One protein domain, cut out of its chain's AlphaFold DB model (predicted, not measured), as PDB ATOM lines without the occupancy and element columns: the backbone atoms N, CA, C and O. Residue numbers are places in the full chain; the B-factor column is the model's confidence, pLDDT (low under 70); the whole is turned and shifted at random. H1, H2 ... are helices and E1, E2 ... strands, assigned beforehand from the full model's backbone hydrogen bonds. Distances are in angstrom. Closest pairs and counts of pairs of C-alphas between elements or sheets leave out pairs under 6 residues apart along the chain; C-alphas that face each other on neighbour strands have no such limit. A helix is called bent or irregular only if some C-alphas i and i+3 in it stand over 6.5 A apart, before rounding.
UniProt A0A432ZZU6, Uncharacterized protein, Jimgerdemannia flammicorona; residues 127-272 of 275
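Overview. This is residues 127 to 272 of the 275 residues of an uncharacterized protein of Jimgerdemannia flammicorona (UniProt A0A432ZZU6). A twisted four-stranded sheet, E1, E2, E6 and E5, makes one end of the domain, and helices H3, H4, H5 and H6 gathered crosswise round the long, kinked H7 make the other, with the small hairpin E3 and E4 packed on H5 and H7. H5 joins the two parts, leading directly into E5, while H1 and H2 form a corner whose H2 grazes the sheet. The 146 printed residues include seven named helices and six named strands, in the order E1 E2 H1 H2 H3 H4 E3 E4 H5 E5 E6 H6 H7; both sheets are antiparallel, the larger in the order E1, E2, E6, E5. The class is mixed, helices and strands; the whole is compact, with a radius of gyration of the C-alphas of 15.5 A and spans of 44 by 31 by 31 A.

Along the chain. Find C-alpha 133 at (9.411, 53.505, -99.615), where E1, residues 133 to 137, begins its 13.2 A. Next come E2, 143 to 147, 13.5 A; H1, 151 to 156; H2, 158 to 169, 17.3 A; H3, 173 to 180; H4, 185 to 189; E3, 193 to 195; E4, 198 to 200; H5, 207 to 218, 15.9 A; E5, 219 to 222; E6, 227 to 230; and H6, 234 to 240. H7, 250 to 270, spans 26.3 A and ends at C-alpha 270, (4.961, 40.576, -92.554). It is irregular, with C-alphas 264 and 267 8.5 A apart, and has a kink of 78 degrees near residue 264.

Arrangement. Start at H7, the hub. It touches H3 at a steep tilt of 54 degrees, closest at C-alphas 175 and 262, 5.8 A. Its residues 253 to 260 alone touch H5, about perpendicular at 81 degrees, closest at C-alphas 257 and 207, 5.2 A. Residues 256 to 259 alone touch H4 and 250 to 251 alone touch H6, closest at C-alphas 256 and 189, 5.2 A, and 250 and 238, 5.5 A. In the hairpin E3 and E4, N 194 and O 199 are 2.8 A apart; C-alphas 199 and 207, the closest of E4 and H5, are 5.1 A apart. In the four-stranded sheet, look for N 134 and O 146, 2.8 A, N 230 and O 143, 2.8 A, and N 229 and O 220, 2.8 A. H2 grazes this sheet with residues 164 to 168 and touches H1 only at the corner, closest at C-alphas 160 and 154, 4.1 A. Every O i to N i+4 pair is within hydrogen-bond range in H4, H5 and H6; the counts are 6 of 8 in H2, 3 of 4 in H3, 15 of 17 in H7 and 0 of 2 in H1, where 3 of 3 O i to N i+3 pairs are.

Size, cuts and confidence. C-alphas 150 and 245 are the two farthest apart, 45.9 A. The printed part has no cut and no long link. Mean pLDDT of the printed part is 85.9; residues 127 to 129, 182 to 184 and 222 to 225 are under 70.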
ATOM      1  N   ILE A 127      15.960  50.554 -84.897       56.53
ATOM      2  CA  ILE A 127      15.095  50.472 -86.098       56.53
ATOM      3  C   ILE A 127      13.614  50.202 -85.758       56.53
ATOM      4  O   ILE A 127      12.947  49.335 -86.306       56.53
ATOM      5  N   GLU A 128      13.021  51.085 -84.949       55.62
ATOM      6  CA  GLU A 128      11.589  51.437 -85.075       55.62
ATOM      7  C   GLU A 128      11.387  52.576 -86.092       55.62
ATOM      8  O   GLU A 128      10.509  53.435 -85.969       55.62
ATOM      9  N   LYS A 129      12.248  52.649 -87.106       68.56
ATOM     10  CA  LYS A 129      12.223  53.753 -88.058       68.56
ATOM     11  C   LYS A 129      11.341  53.404 -89.241       68.56
ATOM     12  O   LYS A 129      11.603  52.453 -89.966       68.56
ATOM     13  N   LYS A 130      10.289  54.195 -89.447       75.25
ATOM     14  CA  LYS A 130       9.420  54.062 -90.618       75.25
ATOM     15  C   LYS A 130       9.991  54.878 -91.772       75.25
ATOM     16  O   LYS A 130       9.905  56.105 -91.761       75.25
ATOM     17  N   PHE A 131      10.562  54.189 -92.751       86.62
ATOM     18  CA  PHE A 131      10.932  54.780 -94.031       86.62
ATOM     19  C   PHE A 131       9.703  54.937 -94.925       86.62
ATOM     20  O   PHE A 131       8.784  54.115 -94.901       86.62
ATOM     21  N   THR A 132       9.699  55.981 -95.749       89.88
ATOM     22  CA  THR A 132       8.734  56.094 -96.847       89.88
ATOM     23  C   THR A 132       9.350  55.441 -98.078       89.88
ATOM     24  O   THR A 132      10.272  56.006 -98.658       89.88
ATOM     25  N   VAL A 133       8.865  54.263 -98.475       92.31
ATOM     26  CA  VAL A 133       9.411  53.505 -99.615       92.31
ATOM     27  C   VAL A 133       8.308  53.236-100.630       92.31
ATOM     28  O   VAL A 133       7.247  52.728-100.268       92.31
ATOM     29  N   LYS A 134       8.557  53.578-101.895       93.38
ATOM     30  CA  LYS A 134       7.711  53.216-103.032       93.38
ATOM     31  C   LYS A 134       8.303  51.994-103.725       93.38
ATOM     32  O   LYS A 134       9.477  52.001-104.081       93.38
ATOM     33  N   GLU A 135       7.469  50.987-103.939       94.50
ATOM     34  CA  GLU A 135       7.826  49.751-104.634       94.50
ATOM     35  C   GLU A 135       7.291  49.803-106.064       94.50
ATOM     36  O   GLU A 135       6.146  50.212-106.286       94.50
ATOM     37  N   ALA A 136       8.119  49.438-107.035       93.50
ATOM     38  CA  ALA A 136       7.743  49.420-108.444       93.50
ATOM     39  C   ALA A 136       8.612  48.435-109.230       93.50
ATOM     40  O   ALA A 136       9.556  47.855-108.696       93.50
ATOM     41  N   TYR A 137       8.310  48.289-110.514       92.38
ATOM     42  CA  TYR A 137       9.195  47.661-111.484       92.38
ATOM     43  C   TYR A 137       9.657  48.724-112.477       92.38
ATOM     44  O   TYR A 137       8.861  49.593-112.853       92.38
ATOM     45  N   ASP A 138      10.930  48.695-112.857       88.56
ATOM     46  CA  ASP A 138      11.442  49.570-113.908       88.56
ATOM     47  C   ASP A 138      11.057  49.057-115.309       88.56
ATOM     48  O   ASP A 138      10.353  48.057-115.469       88.56
ATOM     49  N   SER A 139      11.508  49.754-116.353       85.62
ATOM     50  CA  SER A 139      11.252  49.360-117.742       85.62
ATOM     51  C   SER A 139      11.923  48.044-118.153       85.62
ATOM     52  O   SER A 139      11.509  47.458-119.149       85.62
ATOM     53  N   GLY A 140      12.947  47.598-117.421       84.56
ATOM     54  CA  GLY A 140      13.612  46.308-117.612       84.56
ATOM     55  C   GLY A 140      12.913  45.155-116.888       84.56
ATOM     56  O   GLY A 140      13.279  44.002-117.087       84.56
ATOM     57  N   GLY A 141      11.889  45.445-116.078       88.06
ATOM     58  CA  GLY A 141      11.219  44.455-115.238       88.06
ATOM     59  C   GLY A 141      11.956  44.168-113.927       88.06
ATOM     60  O   GLY A 141      11.577  43.237-113.216       88.06
ATOM     61  N   CYS A 142      12.968  44.964-113.571       90.38
ATOM     62  CA  CYS A 142      13.687  44.834-112.310       90.38
ATOM     63  C   CYS A 142      12.865  45.435-111.168       90.38
ATOM     64  O   CYS A 142      12.232  46.485-111.309       90.38
ATOM     65  N   PHE A 143      12.857  44.767-110.013       93.81
ATOM     66  CA  PHE A 143      12.158  45.264-108.829       93.81
ATOM     67  C   PHE A 143      12.911  46.455-108.234       93.81
ATOM     68  O   PHE A 143      14.127  46.408-108.082       93.81
ATOM     69  N   THR A 144      12.190  47.513-107.872       93.81
ATOM     70  CA  THR A 144      12.781  48.771-107.412       93.81
ATOM     71  C   THR A 144      12.192  49.243-106.091       93.81
ATOM     72  O   THR A 144      10.993  49.107-105.833       93.81
ATOM     73  N   LEU A 145      13.053  49.844-105.269       94.38
ATOM     74  CA  LEU A 145      12.711  50.491-104.009       94.38
ATOM     75  C   LEU A 145      13.157  51.953-104.055       94.38
ATOM     76  O   LEU A 145      14.349  52.247-103.976       94.38
ATOM     77  N   THR A 146      12.205  52.878-104.153       93.44
ATOM     78  CA  THR A 146      12.478  54.321-104.127       93.44
ATOM     79  C   THR A 146      12.174  54.892-102.751       93.44
ATOM     80  O   THR A 146      11.020  54.925-102.314       93.44
ATOM     81  N   PHE A 147      13.206  55.388-102.077       91.75
ATOM     82  CA  PHE A 147      13.078  56.019-100.770       91.75
ATOM     83  C   PHE A 147      12.624  57.477-100.888       91.75
ATOM     84  O   PHE A 147      12.998  58.216-101.802       91.75
ATOM     85  N   GLY A 148      11.812  57.921 -99.932       89.75
ATOM     86  CA  GLY A 148      11.313  59.285 -99.872       89.75
ATOM     87  C   GLY A 148      12.442  60.300 -99.703       89.75
ATOM     88  O   GLY A 148      13.442  60.052 -99.033       89.75
ATOM     89  N   ARG A 149      12.254  61.511-100.241       87.75
ATOM     90  CA  ARG A 149      13.278  62.575-100.241       87.75
ATOM     91  C   ARG A 149      13.866  62.877 -98.860       87.75
ATOM     92  O   ARG A 149      15.040  63.214 -98.749       87.75
ATOM     93  N   ARG A 150      13.047  62.782 -97.807       86.50
ATOM     94  CA  ARG A 150      13.503  62.998 -96.427       86.50
ATOM     95  C   ARG A 150      14.513  61.926 -96.018       86.50
ATOM     96  O   ARG A 150      15.482  62.249 -95.338       86.50
ATOM     97  N   ASP A 151      14.331  60.690 -96.455       87.44
ATOM     98  CA  ASP A 151      15.115  59.534 -96.025       87.44
ATOM     99  C   ASP A 151      16.472  59.424 -96.735       87.44
ATOM    100  O   ASP A 151      17.381  58.778 -96.223       87.44
ATOM    101  N   LEU A 152      16.674  60.164 -97.830       85.62
ATOM    102  CA  LEU A 152      17.951  60.241 -98.553       85.62
ATOM    103  C   LEU A 152      19.132  60.684 -97.678       85.62
ATOM    104  O   LEU A 152      20.283  60.401 -98.002       85.62
ATOM    105  N   ARG A 153      18.867  61.384 -96.566       84.69
ATOM    106  CA  ARG A 153      19.910  61.773 -95.603       84.69
ATOM    107  C   ARG A 153      20.629  60.566 -94.996       84.69
ATOM    108  O   ARG A 153      21.817  60.670 -94.734       84.69
ATOM    109  N   TYR A 154      19.933  59.438 -94.836       83.25
ATOM    110  CA  TYR A 154      20.499  58.214 -94.269       83.25
ATOM    111  C   TYR A 154      21.466  57.523 -95.219       83.25
ATOM    112  O   TYR A 154      22.394  56.877 -94.773       83.25
ATOM    113  N   MET A 155      21.317  57.722 -96.527       84.31
ATOM    114  CA  MET A 155      22.223  57.127 -97.513       84.31
ATOM    115  C   MET A 155      23.598  57.803 -97.552       84.31
ATOM    116  O   MET A 155      24.520  57.287 -98.169       84.31
ATOM    117  N   LYS A 156      23.722  58.988 -96.945       80.19
ATOM    118  CA  LYS A 156      24.967  59.765 -96.884       80.19
ATOM    119  C   LYS A 156      25.695  59.607 -95.550       80.19
ATOM    120  O   LYS A 156      26.778  60.159 -95.390       80.19
ATOM    121  N   ASP A 157      25.068  58.917 -94.606       79.81
ATOM    122  CA  ASP A 157      25.535  58.719 -93.243       79.81
ATOM    123  C   ASP A 157      25.957  57.249 -93.084       79.81
ATOM    124  O   ASP A 157      25.125  56.378 -93.345       79.81
ATOM    125  N   PRO A 158      27.211  56.944 -92.699       75.19
ATOM    126  CA  PRO A 158      27.677  55.569 -92.511       75.19
ATOM    127  C   PRO A 158      26.831  54.753 -91.528       75.19
ATOM    128  O   PRO A 158      26.611  53.572 -91.759       75.19
ATOM    129  N   ASP A 159      26.286  55.381 -90.486       74.38
ATOM    130  CA  ASP A 159      25.388  54.693 -89.548       74.38
ATOM    131  C   ASP A 159      23.950  54.640 -90.103       74.38
ATOM    132  O   ASP A 159      23.151  53.747 -89.813       74.38
ATOM    133  N   GLY A 160      23.593  55.614 -90.944       80.38
ATOM    134  CA  GLY A 160      22.288  55.702 -91.584       80.38
ATOM    135  C   GLY A 160      22.078  54.673 -92.693       80.38
ATOM    136  O   GLY A 160      20.943  54.219 -92.879       80.38
ATOM    137  N   ILE A 161      23.130  54.296 -93.426       83.75
ATOM    138  CA  ILE A 161      23.018  53.372 -94.561       83.75
ATOM    139  C   ILE A 161      22.663  51.958 -94.092       83.75
ATOM    140  O   ILE A 161      21.868  51.297 -94.755       83.75
ATOM    141  N   GLU A 162      23.111  51.540 -92.904       85.12
ATOM    142  CA  GLU A 162      22.702  50.266 -92.297       85.12
ATOM    143  C   GLU A 162      21.178  50.197 -92.099       85.12
ATOM    144  O   GLU A 162      20.548  49.179 -92.388       85.12
ATOM    145  N   LEU A 163      20.547  51.310 -91.697       86.38
ATOM    146  CA  LEU A 163      19.088  51.396 -91.556       86.38
ATOM    147  C   LEU A 163      18.380  51.262 -92.916       86.38
ATOM    148  O   LEU A 163      17.291  50.691 -92.998       86.38
ATOM    149  N   VAL A 164      18.980  51.809 -93.979       88.44
ATOM    150  CA  VAL A 164      18.462  51.709 -95.352       88.44
ATOM    151  C   VAL A 164      18.568  50.269 -95.844       88.44
ATOM    152  O   VAL A 164      17.584  49.726 -96.335       88.44
ATOM    153  N   TYR A 165      19.722  49.631 -95.660       90.75
ATOM    154  CA  TYR A 165      19.967  48.232 -96.009       90.75
ATOM    155  C   TYR A 165      19.039  47.278 -95.269       90.75
ATOM    156  O   TYR A 165      18.431  46.403 -95.882       90.75
ATOM    157  N   HIS A 166      18.831  47.505 -93.975       90.38
ATOM    158  CA  HIS A 166      17.837  46.767 -93.211       90.38
ATOM    159  C   HIS A 166      16.435  46.912 -93.825       90.38
ATOM    160  O   HIS A 166      15.735  45.923 -94.033       90.38
ATOM    161  N   GLU A 167      16.022  48.134 -94.175       91.75
ATOM    162  CA  GLU A 167      14.713  48.394 -94.786       91.75
ATOM    163  C   GLU A 167      14.575  47.788 -96.200       91.75
ATOM    164  O   GLU A 167      13.462  47.402 -96.579       91.75
ATOM    165  N   ILE A 168      15.677  47.661 -96.954       93.88
ATOM    166  CA  ILE A 168      15.751  46.909 -98.221       93.88
ATOM    167  C   ILE A 168      15.524  45.421 -97.957       93.88
ATOM    168  O   ILE A 168      14.627  44.837 -98.561       93.88
ATOM    169  N   LEU A 169      16.259  44.817 -97.016       94.50
ATOM    170  CA  LEU A 169      16.116  43.399 -96.670       94.50
ATOM    171  C   LEU A 169      14.698  43.062 -96.187       94.50
ATOM    172  O   LEU A 169      14.151  42.029 -96.563       94.50
ATOM    173  N   LEU A 170      14.040  43.955 -95.434       93.19
ATOM    174  CA  LEU A 170      12.631  43.785 -95.044       93.19
ATOM    175  C   LEU A 170      11.669  43.705 -96.244       93.19
ATOM    176  O   LEU A 170      10.561  43.177 -96.112       93.19
ATOM    177  N   ARG A 171      12.064  44.252 -97.403       94.62
ATOM    178  CA  ARG A 171      11.278  44.251 -98.649       94.62
ATOM    179  C   ARG A 171      11.797  43.310 -99.711       94.62
ATOM    180  O   ARG A 171      11.174  43.200-100.770       94.62
ATOM    181  N   ASP A 172      12.904  42.641 -99.429       95.69
ATOM    182  CA  ASP A 172      13.558  41.782-100.386       95.69
ATOM    183  C   ASP A 172      12.605  40.655-100.831       95.69
ATOM    184  O   ASP A 172      11.930  40.041 -99.992       95.69
ATOM    185  N   PRO A 173      12.497  40.381-102.144       93.88
ATOM    186  CA  PRO A 173      11.608  39.346-102.655       93.88
ATOM    187  C   PRO A 173      11.836  37.955-102.048       93.88
ATOM    188  O   PRO A 173      10.857  37.251-101.803       93.88
ATOM    189  N   ILE A 174      13.084  37.562-101.764       93.62
ATOM    190  CA  ILE A 174      13.421  36.265-101.155       93.62
ATOM    191  C   ILE A 174      12.987  36.260 -99.690       93.62
ATOM    192  O   ILE A 174      12.308  35.333 -99.245       93.62
ATOM    193  N   VAL A 175      13.299  37.329 -98.949       93.25
ATOM    194  CA  VAL A 175      12.885  37.479 -97.543       93.25
ATOM    195  C   VAL A 175      11.360  37.432 -97.415       93.25
ATOM    196  O   VAL A 175      10.812  36.719 -96.576       93.25
ATOM    197  N   ARG A 176      10.636  38.131 -98.292       92.38
ATOM    198  CA  ARG A 176       9.167  38.101 -98.325       92.38
ATOM    199  C   ARG A 176       8.604  36.774 -98.825       92.38
ATOM    200  O   ARG A 176       7.496  36.405 -98.432       92.38
ATOM    201  N   GLN A 177       9.332  36.038 -99.664       91.06
ATOM    202  CA  GLN A 177       8.942  34.685-100.058       91.06
ATOM    203  C   GLN A 177       8.913  33.753 -98.843       91.06
ATOM    204  O   GLN A 177       7.976  32.964 -98.720       91.06
ATOM    205  N   PHE A 178       9.861  33.892 -97.911       89.38
ATOM    206  CA  PHE A 178       9.851  33.144 -96.651       89.38
ATOM    207  C   PHE A 178       8.589  33.403 -95.821       89.38
ATOM    208  O   PHE A 178       8.049  32.475 -95.228       89.38
ATOM    209  N   ALA A 179       8.063  34.631 -95.846       86.38
ATOM    210  CA  ALA A 179       6.815  34.976 -95.168       86.38
ATOM    211  C   ALA A 179       5.560  34.379 -95.834       86.38
ATOM    212  O   ALA A 179       4.547  34.173 -95.164       86.38
ATOM    213  N   ARG A 180       5.606  34.141 -97.152       82.19
ATOM    214  CA  ARG A 180       4.466  33.675 -97.969       82.19
ATOM    215  C   ARG A 180       4.404  32.159 -98.139       82.19
ATOM    216  O   ARG A 180       3.341  31.620 -98.435       82.19
ATOM    217  N   SER A 181       5.536  31.477 -98.025       72.69
ATOM    218  CA  SER A 181       5.668  30.062 -98.362       72.69
ATOM    219  C   SER A 181       5.535  29.174 -97.125       72.69
ATOM    220  O   SER A 181       6.063  29.476 -96.061       72.69
ATOM    221  N   SER A 182       4.848  28.038 -97.278       55.41
ATOM    222  CA  SER A 182       4.745  26.987 -96.254       55.41
ATOM    223  C   SER A 182       5.917  25.991 -96.305       55.41
ATOM    224  O   SER A 182       5.875  24.940 -95.658       55.41
ATOM    225  N   ILE A 183       6.952  26.264 -97.112       60.47
ATOM    226  CA  ILE A 183       8.160  25.436 -97.210       60.47
ATOM    227  C   ILE A 183       8.996  25.623 -95.942       60.47
ATOM    228  O   ILE A 183       9.198  26.738 -95.473       60.47
ATOM    229  N   ASP A 184       9.463  24.506 -95.383       65.88
ATOM    230  CA  ASP A 184      10.244  24.493 -94.149       65.88
ATOM    231  C   ASP A 184      11.694  24.893 -94.447       65.88
ATOM    232  O   ASP A 184      12.597  24.069 -94.599       65.88
ATOM    233  N   TYR A 185      11.899  26.194 -94.623       74.88
ATOM    234  CA  TYR A 185      13.227  26.772 -94.793       74.88
ATOM    235  C   TYR A 185      14.097  26.559 -93.557       74.88
ATOM    236  O   TYR A 185      15.319  26.557 -93.679       74.88
ATOM    237  N   TRP A 186      13.497  26.337 -92.384       72.31
ATOM    238  CA  TRP A 186      14.247  26.033 -91.180       72.31
ATOM    239  C   TRP A 186      14.961  24.689 -91.302       72.31
ATOM    240  O   TRP A 186      16.175  24.652 -91.120       72.31
ATOM    241  N   GLU A 187      14.266  23.622 -91.695       72.94
ATOM    242  CA  GLU A 187      14.892  22.310 -91.932       72.94
ATOM    243  C   GLU A 187      15.990  22.365 -93.002       72.94
ATOM    244  O   GLU A 187      17.046  21.746 -92.858       72.94
ATOM    245  N   ARG A 188      15.796  23.173 -94.049       81.81
ATOM    246  CA  ARG A 188      16.818  23.361 -95.084       81.81
ATOM    247  C   ARG A 188      18.040  24.118 -94.561       81.81
ATOM    248  O   ARG A 188      19.170  23.660 -94.711       81.81
ATOM    249  N   TYR A 189      17.837  25.287 -93.963       85.19
ATOM    250  CA  TYR A 189      18.935  26.193 -93.634       85.19
ATOM    251  C   TYR A 189      19.572  25.906 -92.273       85.19
ATOM    252  O   TYR A 189      20.725  26.280 -92.069       85.19
ATOM    253  N   ARG A 190      18.924  25.153 -91.369       79.00
ATOM    254  CA  ARG A 190      19.555  24.693 -90.114       79.00
ATOM    255  C   ARG A 190      20.803  23.845 -90.354       79.00
ATOM    256  O   ARG A 190      21.669  23.807 -89.487       79.00
ATOM    257  N   ALA A 191      20.889  23.150 -91.490       84.06
ATOM    258  CA  ALA A 191      22.065  22.367 -91.868       84.06
ATOM    259  C   ALA A 191      23.219  23.254 -92.367       84.06
ATOM    260  O   ALA A 191      24.382  22.868 -92.277       84.06
ATOM    261  N   VAL A 192      22.893  24.454 -92.851       89.12
ATOM    262  CA  VAL A 192      23.830  25.421 -93.435       89.12
ATOM    263  C   VAL A 192      24.270  26.474 -92.409       89.12
ATOM    264  O   VAL A 192      25.318  27.093 -92.569       89.12
ATOM    265  N   ILE A 193      23.512  26.661 -91.323       89.19
ATOM    266  CA  ILE A 193      23.762  27.670 -90.287       89.19
ATOM    267  C   ILE A 193      24.374  27.028 -89.041       89.19
ATOM    268  O   ILE A 193      23.805  26.132 -88.420       89.19
ATOM    269  N   ARG A 194      25.505  27.575 -88.596       87.94
ATOM    270  CA  ARG A 194      26.051  27.355 -87.256       87.94
ATOM    271  C   ARG A 194      25.627  28.517 -86.365       87.94
ATOM    272  O   ARG A 194      25.862  29.659 -86.731       87.94
ATOM    273  N   THR A 195      25.031  28.243 -85.202       83.19
ATOM    274  CA  THR A 195      24.545  29.290 -84.280       83.19
ATOM    275  C   THR A 195      25.603  29.779 -83.287       83.19
ATOM    276  O   THR A 195      25.388  30.793 -82.642       83.19
ATOM    277  N   GLU A 196      26.746  29.090 -83.157       82.25
ATOM    278  CA  GLU A 196      27.829  29.468 -82.232       82.25
ATOM    279  C   GLU A 196      29.235  29.261 -82.845       82.25
ATOM    280  O   GLU A 196      29.719  28.120 -82.952       82.25
ATOM    281  N   PRO A 197      29.916  30.353 -83.259       84.75
ATOM    282  CA  PRO A 197      29.339  31.684 -83.517       84.75
ATOM    283  C   PRO A 197      28.373  31.644 -84.712       84.75
ATOM    284  O   PRO A 197      28.462  30.721 -85.522       84.75
ATOM    285  N   LEU A 198      27.484  32.635 -84.838       88.06
ATOM    286  CA  LEU A 198      26.511  32.711 -85.933       88.06
ATOM    287  C   LEU A 198      27.200  32.902 -87.302       88.06
ATOM    288  O   LEU A 198      27.723  33.978 -87.602       88.06
ATOM    289  N   ARG A 199      27.236  31.845 -88.123       91.12
ATOM    290  CA  ARG A 199      27.943  31.805 -89.419       91.12
ATOM    291  C   ARG A 199      27.465  30.662 -90.319       91.12
ATOM    292  O   ARG A 199      26.734  29.783 -89.864       91.12
ATOM    293  N   ILE A 200      27.943  30.626 -91.560       91.94
ATOM    294  CA  ILE A 200      27.767  29.481 -92.464       91.94
ATOM    295  C   ILE A 200      28.626  28.292 -91.994       91.94
ATOM    296  O   ILE A 200      29.750  28.450 -91.503       91.94
ATOM    297  N   VAL A 201      28.072  27.081 -92.069       89.75
ATOM    298  CA  VAL A 201      28.717  25.844 -91.610       89.75
ATOM    299  C   VAL A 201      30.035  25.609 -92.349       89.75
ATOM    300  O   VAL A 201      30.143  25.868 -93.540       89.75
ATOM    301  N   ASN A 202      31.050  25.124 -91.632       86.75
ATOM    302  CA  ASN A 202      32.393  24.840 -92.159       86.75
ATOM    303  C   ASN A 202      33.124  26.018 -92.829       86.75
ATOM    304  O   ASN A 202      34.216  25.820 -93.352       86.75
ATOM    305  N   THR A 203      32.611  27.246 -92.727       87.38
ATOM    306  CA  THR A 203      33.297  28.446 -93.215       87.38
ATOM    307  C   THR A 203      33.564  29.435 -92.077       87.38
ATOM    308  O   THR A 203      33.213  29.225 -90.908       87.38
ATOM    309  N   ARG A 204      34.233  30.540 -92.416       87.62
ATOM    310  CA  ARG A 204      34.369  31.721 -91.549       87.62
ATOM    311  C   ARG A 204      33.338  32.806 -91.879       87.62
ATOM    312  O   ARG A 204      33.411  33.886 -91.299       87.62
ATOM    313  N   TRP A 205      32.403  32.537 -92.791       90.56
ATOM    314  CA  TRP A 205      31.465  33.529 -93.308       90.56
ATOM    315  C   TRP A 205      30.392  33.847 -92.274       90.56
ATOM    316  O   TRP A 205      29.477  33.058 -92.035       90.56
ATOM    317  N   LYS A 206      30.530  35.007 -91.629       91.38
ATOM    318  CA  LYS A 206      29.509  35.542 -90.726       91.38
ATOM    319  C   LYS A 206      28.239  35.836 -91.516       91.38
ATOM    320  O   LYS A 206      28.324  36.289 -92.653       91.38
ATOM    321  N   ILE A 207      27.082  35.638 -90.887       90.94
ATOM    322  CA  ILE A 207      25.786  35.931 -91.520       90.94
ATOM    323  C   ILE A 207      25.708  37.391 -91.981       90.94
ATOM    324  O   ILE A 207      25.243  37.639 -93.083       90.94
ATOM    325  N   THR A 208      26.218  38.334 -91.185       88.56
ATOM    326  CA  THR A 208      26.250  39.764 -91.535       88.56
ATOM    327  C   THR A 208      27.038  40.023 -92.811       88.56
ATOM    328  O   THR A 208      26.502  40.612 -93.731       88.56
ATOM    329  N   ASN A 209      28.251  39.473 -92.917       90.62
ATOM    330  CA  ASN A 209      29.093  39.653 -94.099       90.62
ATOM    331  C   ASN A 209      28.414  39.105 -95.362       90.62
ATOM    332  O   ASN A 209      28.442  39.748 -96.397       90.62
ATOM    333  N   VAL A 210      27.760  37.943 -95.262       92.88
ATOM    334  CA  VAL A 210      27.023  37.361 -96.395       92.88
ATOM    335  C   VAL A 210      25.838  38.246 -96.809       92.88
ATOM    336  O   VAL A 210      25.529  38.331 -97.994       92.88
ATOM    337  N   LEU A 211      25.162  38.895 -95.855       93.06
ATOM    338  CA  LEU A 211      24.092  39.853 -96.158       93.06
ATOM    339  C   LEU A 211      24.634  41.133 -96.799       93.06
ATOM    340  O   LEU A 211      23.999  41.640 -97.718       93.06
ATOM    341  N   ASP A 212      25.780  41.631 -96.334       89.94
ATOM    342  CA  ASP A 212      26.436  42.817 -96.889       89.94
ATOM    343  C   ASP A 212      26.879  42.566 -98.338       89.94
ATOM    344  O   ASP A 212      26.566  43.370 -99.215       89.94
ATOM    345  N   ASP A 213      27.513  41.416 -98.599       90.62
ATOM    346  CA  ASP A 213      27.904  40.985 -99.946       90.62
ATOM    347  C   ASP A 213      26.663  40.825-100.842       90.62
ATOM    348  O   ASP A 213      26.624  41.336-101.958       90.62
ATOM    349  N   TYR A 214      25.593  40.191-100.338       94.56
ATOM    350  CA  TYR A 214      24.330  40.101-101.077       94.56
ATOM    351  C   TYR A 214      23.764  41.481-101.410       94.56
ATOM    352  O   TYR A 214      23.347  41.702-102.538       94.56
ATOM    353  N   LEU A 215      23.720  42.414-100.459       92.94
ATOM    354  CA  LEU A 215      23.194  43.757-100.698       92.94
ATOM    355  C   LEU A 215      24.020  44.523-101.730       92.94
ATOM    356  O   LEU A 215      23.434  45.193-102.577       92.94
ATOM    357  N   ALA A 216      25.348  44.418-101.670       89.50
ATOM    358  CA  ALA A 216      26.245  45.089-102.603       89.50
ATOM    359  C   ALA A 216      26.065  44.595-104.046       89.50
ATOM    360  O   ALA A 216      26.014  45.414-104.960       89.50
ATOM    361  N   GLU A 217      25.915  43.281-104.232       89.94
ATOM    362  CA  GLU A 217      25.828  42.665-105.562       89.94
ATOM    363  C   GLU A 217      24.393  42.613-106.106       89.94
ATOM    364  O   GLU A 217      24.157  42.796-107.295       89.94
ATOM    365  N   ALA A 218      23.394  42.375-105.251       92.62
ATOM    366  CA  ALA A 218      22.005  42.203-105.679       92.62
ATOM    367  C   ALA A 218      21.241  43.518-105.851       92.62
ATOM    368  O   ALA A 218      20.182  43.517-106.487       92.62
ATOM    369  N   TRP A 219      21.701  44.615-105.238       92.19
ATOM    370  CA  TRP A 219      20.967  45.878-105.186       92.19
ATOM    371  C   TRP A 219      21.810  47.054-105.683       92.19
ATOM    372  O   TRP A 219      22.453  47.767-104.912       92.19
ATOM    373  N   GLY A 220      21.710  47.328-106.983       85.31
ATOM    374  CA  GLY A 220      22.303  48.507-107.600       85.31
ATOM    375  C   GLY A 220      21.638  49.796-107.110       85.31
ATOM    376  O   GLY A 220      20.413  49.937-107.123       85.31
ATOM    377  N   ASN A 221      22.433  50.781-106.683       72.75
ATOM    378  CA  ASN A 221      21.924  52.099-106.305       72.75
ATOM    379  C   ASN A 221      22.020  53.072-107.485       72.75
ATOM    380  O   ASN A 221      23.113  53.478-107.888       72.75
ATOM    381  N   SER A 222      20.873  53.543-107.980       64.19
ATOM    382  CA  SER A 222      20.856  54.738-108.818       64.19
ATOM    383  C   SER A 222      21.053  55.965-107.921       64.19
ATOM    384  O   SER A 222      20.102  56.544-107.377       64.19
ATOM    385  N   ALA A 223      22.322  56.358-107.770       52.47
ATOM    386  CA  ALA A 223      22.817  57.373-106.835       52.47
ATOM    387  C   ALA A 223      22.112  58.745-106.905       52.47
ATOM    388  O   ALA A 223      22.286  59.585-106.023       52.47
ATOM    389  N   THR A 224      21.306  59.005-107.934       56.22
ATOM    390  CA  THR A 224      20.651  60.300-108.138       56.22
ATOM    391  C   THR A 224      19.302  60.451-107.430       56.22
ATOM    392  O   THR A 224      18.883  61.588-107.218       56.22
ATOM    393  N   HIS A 225      18.631  59.370-107.005       66.50
ATOM    394  CA  HIS A 225      17.250  59.477-106.492       66.50
ATOM    395  C   HIS A 225      16.916  58.580-105.290       66.50
ATOM    396  O   HIS A 225      15.751  58.504-104.902       66.50
ATOM    397  N   GLY A 226      17.904  57.899-104.698       83.06
ATOM    398  CA  GLY A 226      17.662  56.932-103.619       83.06
ATOM    399  C   GLY A 226      16.756  55.789-104.058       83.06
ATOM    400  O   GLY A 226      15.878  55.360-103.308       83.06
ATOM    401  N   THR A 227      16.928  55.367-105.311       90.81
ATOM    402  CA  THR A 227      16.253  54.204-105.874       90.81
ATOM    403  C   THR A 227      17.249  53.064-105.956       90.81
ATOM    404  O   THR A 227      18.290  53.203-106.596       90.81
ATOM    405  N   PHE A 228      16.904  51.955-105.314       92.44
ATOM    406  CA  PHE A 228      17.631  50.699-105.406       92.44
ATOM    407  C   PHE A 228      16.921  49.798-106.404       92.44
ATOM    408  O   PHE A 228      15.698  49.657-106.339       92.44
ATOM    409  N   ILE A 229      17.683  49.224-107.322       92.88
ATOM    410  CA  ILE A 229      17.218  48.329-108.373       92.88
ATOM    411  C   ILE A 229      17.776  46.952-108.048       92.88
ATOM    412  O   ILE A 229      18.968  46.806-107.793       92.88
ATOM    413  N   ARG A 230      16.903  45.950-107.995       93.62
ATOM    414  CA  ARG A 230      17.300  44.579-107.704       93.62
ATOM    415  C   ARG A 230      17.726  43.879-108.988       93.62
ATOM    416  O   ARG A 230      16.868  43.517-109.792       93.62
ATOM    417  N   GLU A 231      19.017  43.626-109.113       89.69
ATOM    418  CA  GLU A 231      19.673  43.030-110.279       89.69
ATOM    419  C   GLU A 231      20.444  41.782-109.843       89.69
ATOM    420  O   GLU A 231      21.656  41.690-109.975       89.69
ATOM    421  N   TRP A 232      19.738  40.819-109.245       91.12
ATOM    422  CA  TRP A 232      20.369  39.588-108.771       91.12
ATOM    423  C   TRP A 232      20.148  38.431-109.733       91.12
ATOM    424  O   TRP A 232      19.013  37.956-109.867       91.12
ATOM    425  N   ASP A 233      21.242  37.958-110.322       89.19
ATOM    426  CA  ASP A 233      21.316  36.723-111.096       89.19
ATOM    427  C   ASP A 233      21.996  35.623-110.259       89.19
ATOM    428  O   ASP A 233      23.128  35.763-109.796       89.19
ATOM    429  N   GLU A 234      21.278  34.524-110.009       90.50
ATOM    430  CA  GLU A 234      21.774  33.425-109.170       90.50
ATOM    431  C   GLU A 234      22.911  32.631-109.823       90.50
ATOM    432  O   GLU A 234      23.761  32.085-109.111       90.50
ATOM    433  N   ASP A 235      22.917  32.524-111.149       89.31
ATOM    434  CA  ASP A 235      23.903  31.737-111.882       89.31
ATOM    435  C   ASP A 235      25.212  32.522-112.013       89.31
ATOM    436  O   ASP A 235      26.285  31.962-111.775       89.31
ATOM    437  N   GLU A 236      25.127  33.824-112.299       87.88
ATOM    438  CA  GLU A 236      26.270  34.743-112.285       87.88
ATOM    439  C   GLU A 236      26.892  34.822-110.887       87.88
ATOM    440  O   GLU A 236      28.081  34.549-110.730       87.88
ATOM    441  N   PHE A 237      26.080  35.032-109.844       88.25
ATOM    442  CA  PHE A 237      26.579  35.098-108.469       88.25
ATOM    443  C   PHE A 237      27.261  33.794-108.031       88.25
ATOM    444  O   PHE A 237      28.306  33.806-107.384       88.25
ATOM    445  N   ASN A 238      26.701  32.631-108.377       89.69
ATOM    446  CA  ASN A 238      27.366  31.368-108.054       89.69
ATOM    447  C   ASN A 238      28.697  31.215-108.781       89.69
ATOM    448  O   ASN A 238      29.615  30.670-108.183       89.69
ATOM    449  N   LYS A 239      28.789  31.661-110.035       87.94
ATOM    450  CA  LYS A 239      30.003  31.571-110.846       87.94
ATOM    451  C   LYS A 239      31.103  32.497-110.329       87.94
ATOM    452  O   LYS A 239      32.254  32.078-110.252       87.94
ATOM    453  N   ASP A 240      30.754  33.722-109.953       85.31
ATOM    454  CA  ASP A 240      31.721  34.727-109.500       85.31
ATOM    455  C   ASP A 240      32.312  34.394-108.127       85.31
ATOM    456  O   ASP A 240      33.480  34.676-107.855       85.31
ATOM    457  N   TYR A 241      31.523  33.723-107.285       81.38
ATOM    458  CA  TYR A 241      31.915  33.309-105.938       81.38
ATOM    459  C   TYR A 241      32.175  31.798-105.824       81.38
ATOM    460  O   TYR A 241      32.275  31.273-104.712       81.38
ATOM    461  N   GLU A 242      32.280  31.072-106.945       81.19
ATOM    462  CA  GLU A 242      32.518  29.629-106.930       81.19
ATOM    463  C   GLU A 242      33.897  29.318-106.341       81.19
ATOM    464  O   GLU A 242      34.934  29.764-106.837       81.19
ATOM    465  N   ASN A 243      33.927  28.474-105.310       76.88
ATOM    466  CA  ASN A 243      35.160  27.880-104.821       76.88
ATOM    467  C   ASN A 243      35.007  26.354-104.766       76.88
ATOM    468  O   ASN A 243      34.169  25.851-104.015       76.88
ATOM    469  N   PRO A 244      35.848  25.589-105.488       73.81
ATOM    470  CA  PRO A 244      35.792  24.126-105.499       73.81
ATOM    471  C   PRO A 244      35.938  23.460-104.123       73.81
ATOM    472  O   PRO A 244      35.619  22.282-103.974       73.81
ATOM    473  N   SER A 245      36.459  24.185-103.127       73.12
ATOM    474  CA  SER A 245      36.637  23.686-101.758       73.12
ATOM    475  C   SER A 245      35.417  23.909-100.860       73.12
ATOM    476  O   SER A 245      35.386  23.380 -99.745       73.12
ATOM    477  N   ASP A 246      34.430  24.687-101.306       76.94
ATOM    478  CA  ASP A 246      33.292  25.056-100.476       76.94
ATOM    479  C   ASP A 246      32.231  23.956-100.466       76.94
ATOM    480  O   ASP A 246      31.780  23.448-101.491       76.94
ATOM    481  N   THR A 247      31.793  23.593 -99.262       81.38
ATOM    482  CA  THR A 247      30.738  22.593 -99.059       81.38
ATOM    483  C   THR A 247      29.329  23.162 -99.231       81.38
ATOM    484  O   THR A 247      28.358  22.413 -99.167       81.38
ATOM    485  N   VAL A 248      29.207  24.483 -99.380       86.12
ATOM    486  CA  VAL A 248      27.945  25.226 -99.477       86.12
ATOM    487  C   VAL A 248      28.053  26.170-100.665       86.12
ATOM    488  O   VAL A 248      29.033  26.901-100.772       86.12
ATOM    489  N   LYS A 249      27.042  26.187-101.539       90.12
ATOM    490  CA  LYS A 249      27.023  27.113-102.679       90.12
ATOM    491  C   LYS A 249      26.847  28.569-102.217       90.12
ATOM    492  O   LYS A 249      26.078  28.793-101.277       90.12
ATOM    493  N   PRO A 250      27.441  29.564-102.901       90.88
ATOM    494  CA  PRO A 250      27.262  30.978-102.565       90.88
ATOM    495  C   PRO A 250      25.793  31.405-102.437       90.88
ATOM    496  O   PRO A 250      25.402  31.966-101.413       90.88
ATOM    497  N   THR A 251      24.925  31.053-103.395       92.81
ATOM    498  CA  THR A 251      23.498  31.421-103.291       92.81
ATOM    499  C   THR A 251      22.765  30.685-102.170       92.81
ATOM    500  O   THR A 251      21.788  31.197-101.620       92.81
ATOM    501  N   GLU A 252      23.227  29.498-101.772       92.19
ATOM    502  CA  GLU A 252      22.680  28.787-100.616       92.19
ATOM    503  C   GLU A 252      23.080  29.461 -99.301       92.19
ATOM    504  O   GLU A 252      22.231  29.613 -98.418       92.19
ATOM    505  N   ALA A 253      24.323  29.939 -99.197       93.38
ATOM    506  CA  ALA A 253      24.776  30.757 -98.078       93.38
ATOM    507  C   ALA A 253      23.967  32.061 -97.970       93.38
ATOM    508  O   ALA A 253      23.484  32.383 -96.884       93.38
ATOM    509  N   VAL A 254      23.737  32.755 -99.093       94.94
ATOM    510  CA  VAL A 254      22.891  33.961 -99.158       94.94
ATOM    511  C   VAL A 254      21.472  33.668 -98.685       94.94
ATOM    512  O   VAL A 254      20.964  34.335 -97.786       94.94
ATOM    513  N   ARG A 255      20.822  32.632 -99.227       94.38
ATOM    514  CA  ARG A 255      19.452  32.281 -98.825       94.38
ATOM    515  C   ARG A 255      19.367  31.886 -97.347       94.38
ATOM    516  O   ARG A 255      18.393  32.246 -96.690       94.38
ATOM    517  N   ALA A 256      20.376  31.198 -96.812       92.69
ATOM    518  CA  ALA A 256      20.455  30.884 -95.387       92.69
ATOM    519  C   ALA A 256      20.604  32.155 -94.532       92.69
ATOM    520  O   ALA A 256      19.919  32.295 -93.521       92.69
ATOM    521  N   ALA A 257      21.441  33.106 -94.953       93.56
ATOM    522  CA  ALA A 257      21.615  34.385 -94.272       93.56
ATOM    523  C   ALA A 257      20.335  35.241 -94.299       93.56
ATOM    524  O   ALA A 257      19.905  35.748 -93.260       93.56
ATOM    525  N   LEU A 258      19.664  35.324 -95.451       94.38
ATOM    526  CA  LEU A 258      18.372  36.002 -95.600       94.38
ATOM    527  C   LEU A 258      17.272  35.328 -94.772       94.38
ATOM    528  O   LEU A 258      16.403  36.005 -94.226       94.38
ATOM    529  N   TRP A 259      17.307  34.000 -94.639       91.88
ATOM    530  CA  TRP A 259      16.385  33.279 -93.766       91.88
ATOM    531  C   TRP A 259      16.612  33.628 -92.293       91.88
ATOM    532  O   TRP A 259      15.650  33.875 -91.568       91.88
ATOM    533  N   VAL A 260      17.872  33.703 -91.851       90.25
ATOM    534  CA  VAL A 260      18.196  34.170 -90.498       90.25
ATOM    535  C   VAL A 260      17.645  35.579 -90.275       90.25
ATOM    536  O   VAL A 260      16.977  35.803 -89.267       90.25
ATOM    537  N   PHE A 261      17.864  36.496 -91.226       90.56
ATOM    538  CA  PHE A 261      17.309  37.849 -91.177       90.56
ATOM    539  C   PHE A 261      15.776  37.843 -91.074       90.56
ATOM    540  O   PHE A 261      15.209  38.568 -90.257       90.56
ATOM    541  N   TYR A 262      15.093  37.007 -91.862       90.44
ATOM    542  CA  TYR A 262      13.640  36.866 -91.800       90.44
ATOM    543  C   TYR A 262      13.168  36.410 -90.418       90.44
ATOM    544  O   TYR A 262      12.296  37.047 -89.843       90.44
ATOM    545  N   VAL A 263      13.739  35.339 -89.859       86.38
ATOM    546  CA  VAL A 263      13.288  34.773 -88.573       86.38
ATOM    547  C   VAL A 263      13.408  35.786 -87.431       86.38
ATOM    548  O   VAL A 263      12.570  35.821 -86.524       86.38
ATOM    549  N   THR A 264      14.431  36.636 -87.480       83.50
ATOM    550  CA  THR A 264      14.692  37.652 -86.455       83.50
ATOM    551  C   THR A 264      13.866  38.922 -86.673       83.50
ATOM    552  O   THR A 264      13.604  39.639 -85.711       83.50
ATOM    553  N   ASN A 265      13.348  39.140 -87.888       85.00
ATOM    554  CA  ASN A 265      12.554  40.311 -88.279       85.00
ATOM    555  C   ASN A 265      11.150  39.966 -88.815       85.00
ATOM    556  O   ASN A 265      10.526  40.784 -89.493       85.00
ATOM    557  N   GLU A 266      10.623  38.775 -88.513       86.00
ATOM    558  CA  GLU A 266       9.447  38.203 -89.192       86.00
ATOM    559  C   GLU A 266       8.230  39.129 -89.140       86.00
ATOM    560  O   GLU A 266       7.564  39.346 -90.154       86.00
ATOM    561  N   LYS A 267       7.965  39.729 -87.973       85.00
ATOM    562  CA  LYS A 267       6.884  40.705 -87.804       85.00
ATOM    563  C   LYS A 267       7.062  41.901 -88.743       85.00
ATOM    564  O   LYS A 267       6.148  42.232 -89.490       85.00
ATOM    565  N   SER A 268       8.249  42.505 -88.750       87.94
ATOM    566  CA  SER A 268       8.567  43.668 -89.584       87.94
ATOM    567  C   SER A 268       8.456  43.370 -91.080       87.94
ATOM    568  O   SER A 268       8.028  44.250 -91.831       87.94
ATOM    569  N   VAL A 269       8.811  42.150 -91.504       90.69
ATOM    570  CA  VAL A 269       8.648  41.670 -92.888       90.69
ATOM    571  C   VAL A 269       7.166  41.498 -93.226       90.69
ATOM    572  O   VAL A 269       6.710  41.996 -94.254       90.69
ATOM    573  N   LYS A 270       6.398  40.828 -92.356       89.31
ATOM    574  CA  LYS A 270       4.961  40.576 -92.554       89.31
ATOM    575  C   LYS A 270       4.144  41.864 -92.621       89.31
ATOM    576  O   LYS A 270       3.308  41.992 -93.510       89.31
ATOM    577  N   ASP A 271       4.453  42.835 -91.765       88.75
ATOM    578  CA  ASP A 271       3.819  44.162 -91.750       88.75
ATOM    579  C   ASP A 271       4.082  44.966 -93.039       88.75
ATOM    580  O   ASP A 271       3.407  45.959 -93.309       88.75
ATOM    581  N   ARG A 272       5.075  44.554 -93.836       89.62
ATOM    582  CA  ARG A 272       5.467  45.184 -95.100       89.62
ATOM    583  C   ARG A 272       5.116  44.334 -96.315       89.62
ATOM    584  O   ARG A 272       5.596  44.649 -97.397       89.62
TER     585      ARG A 272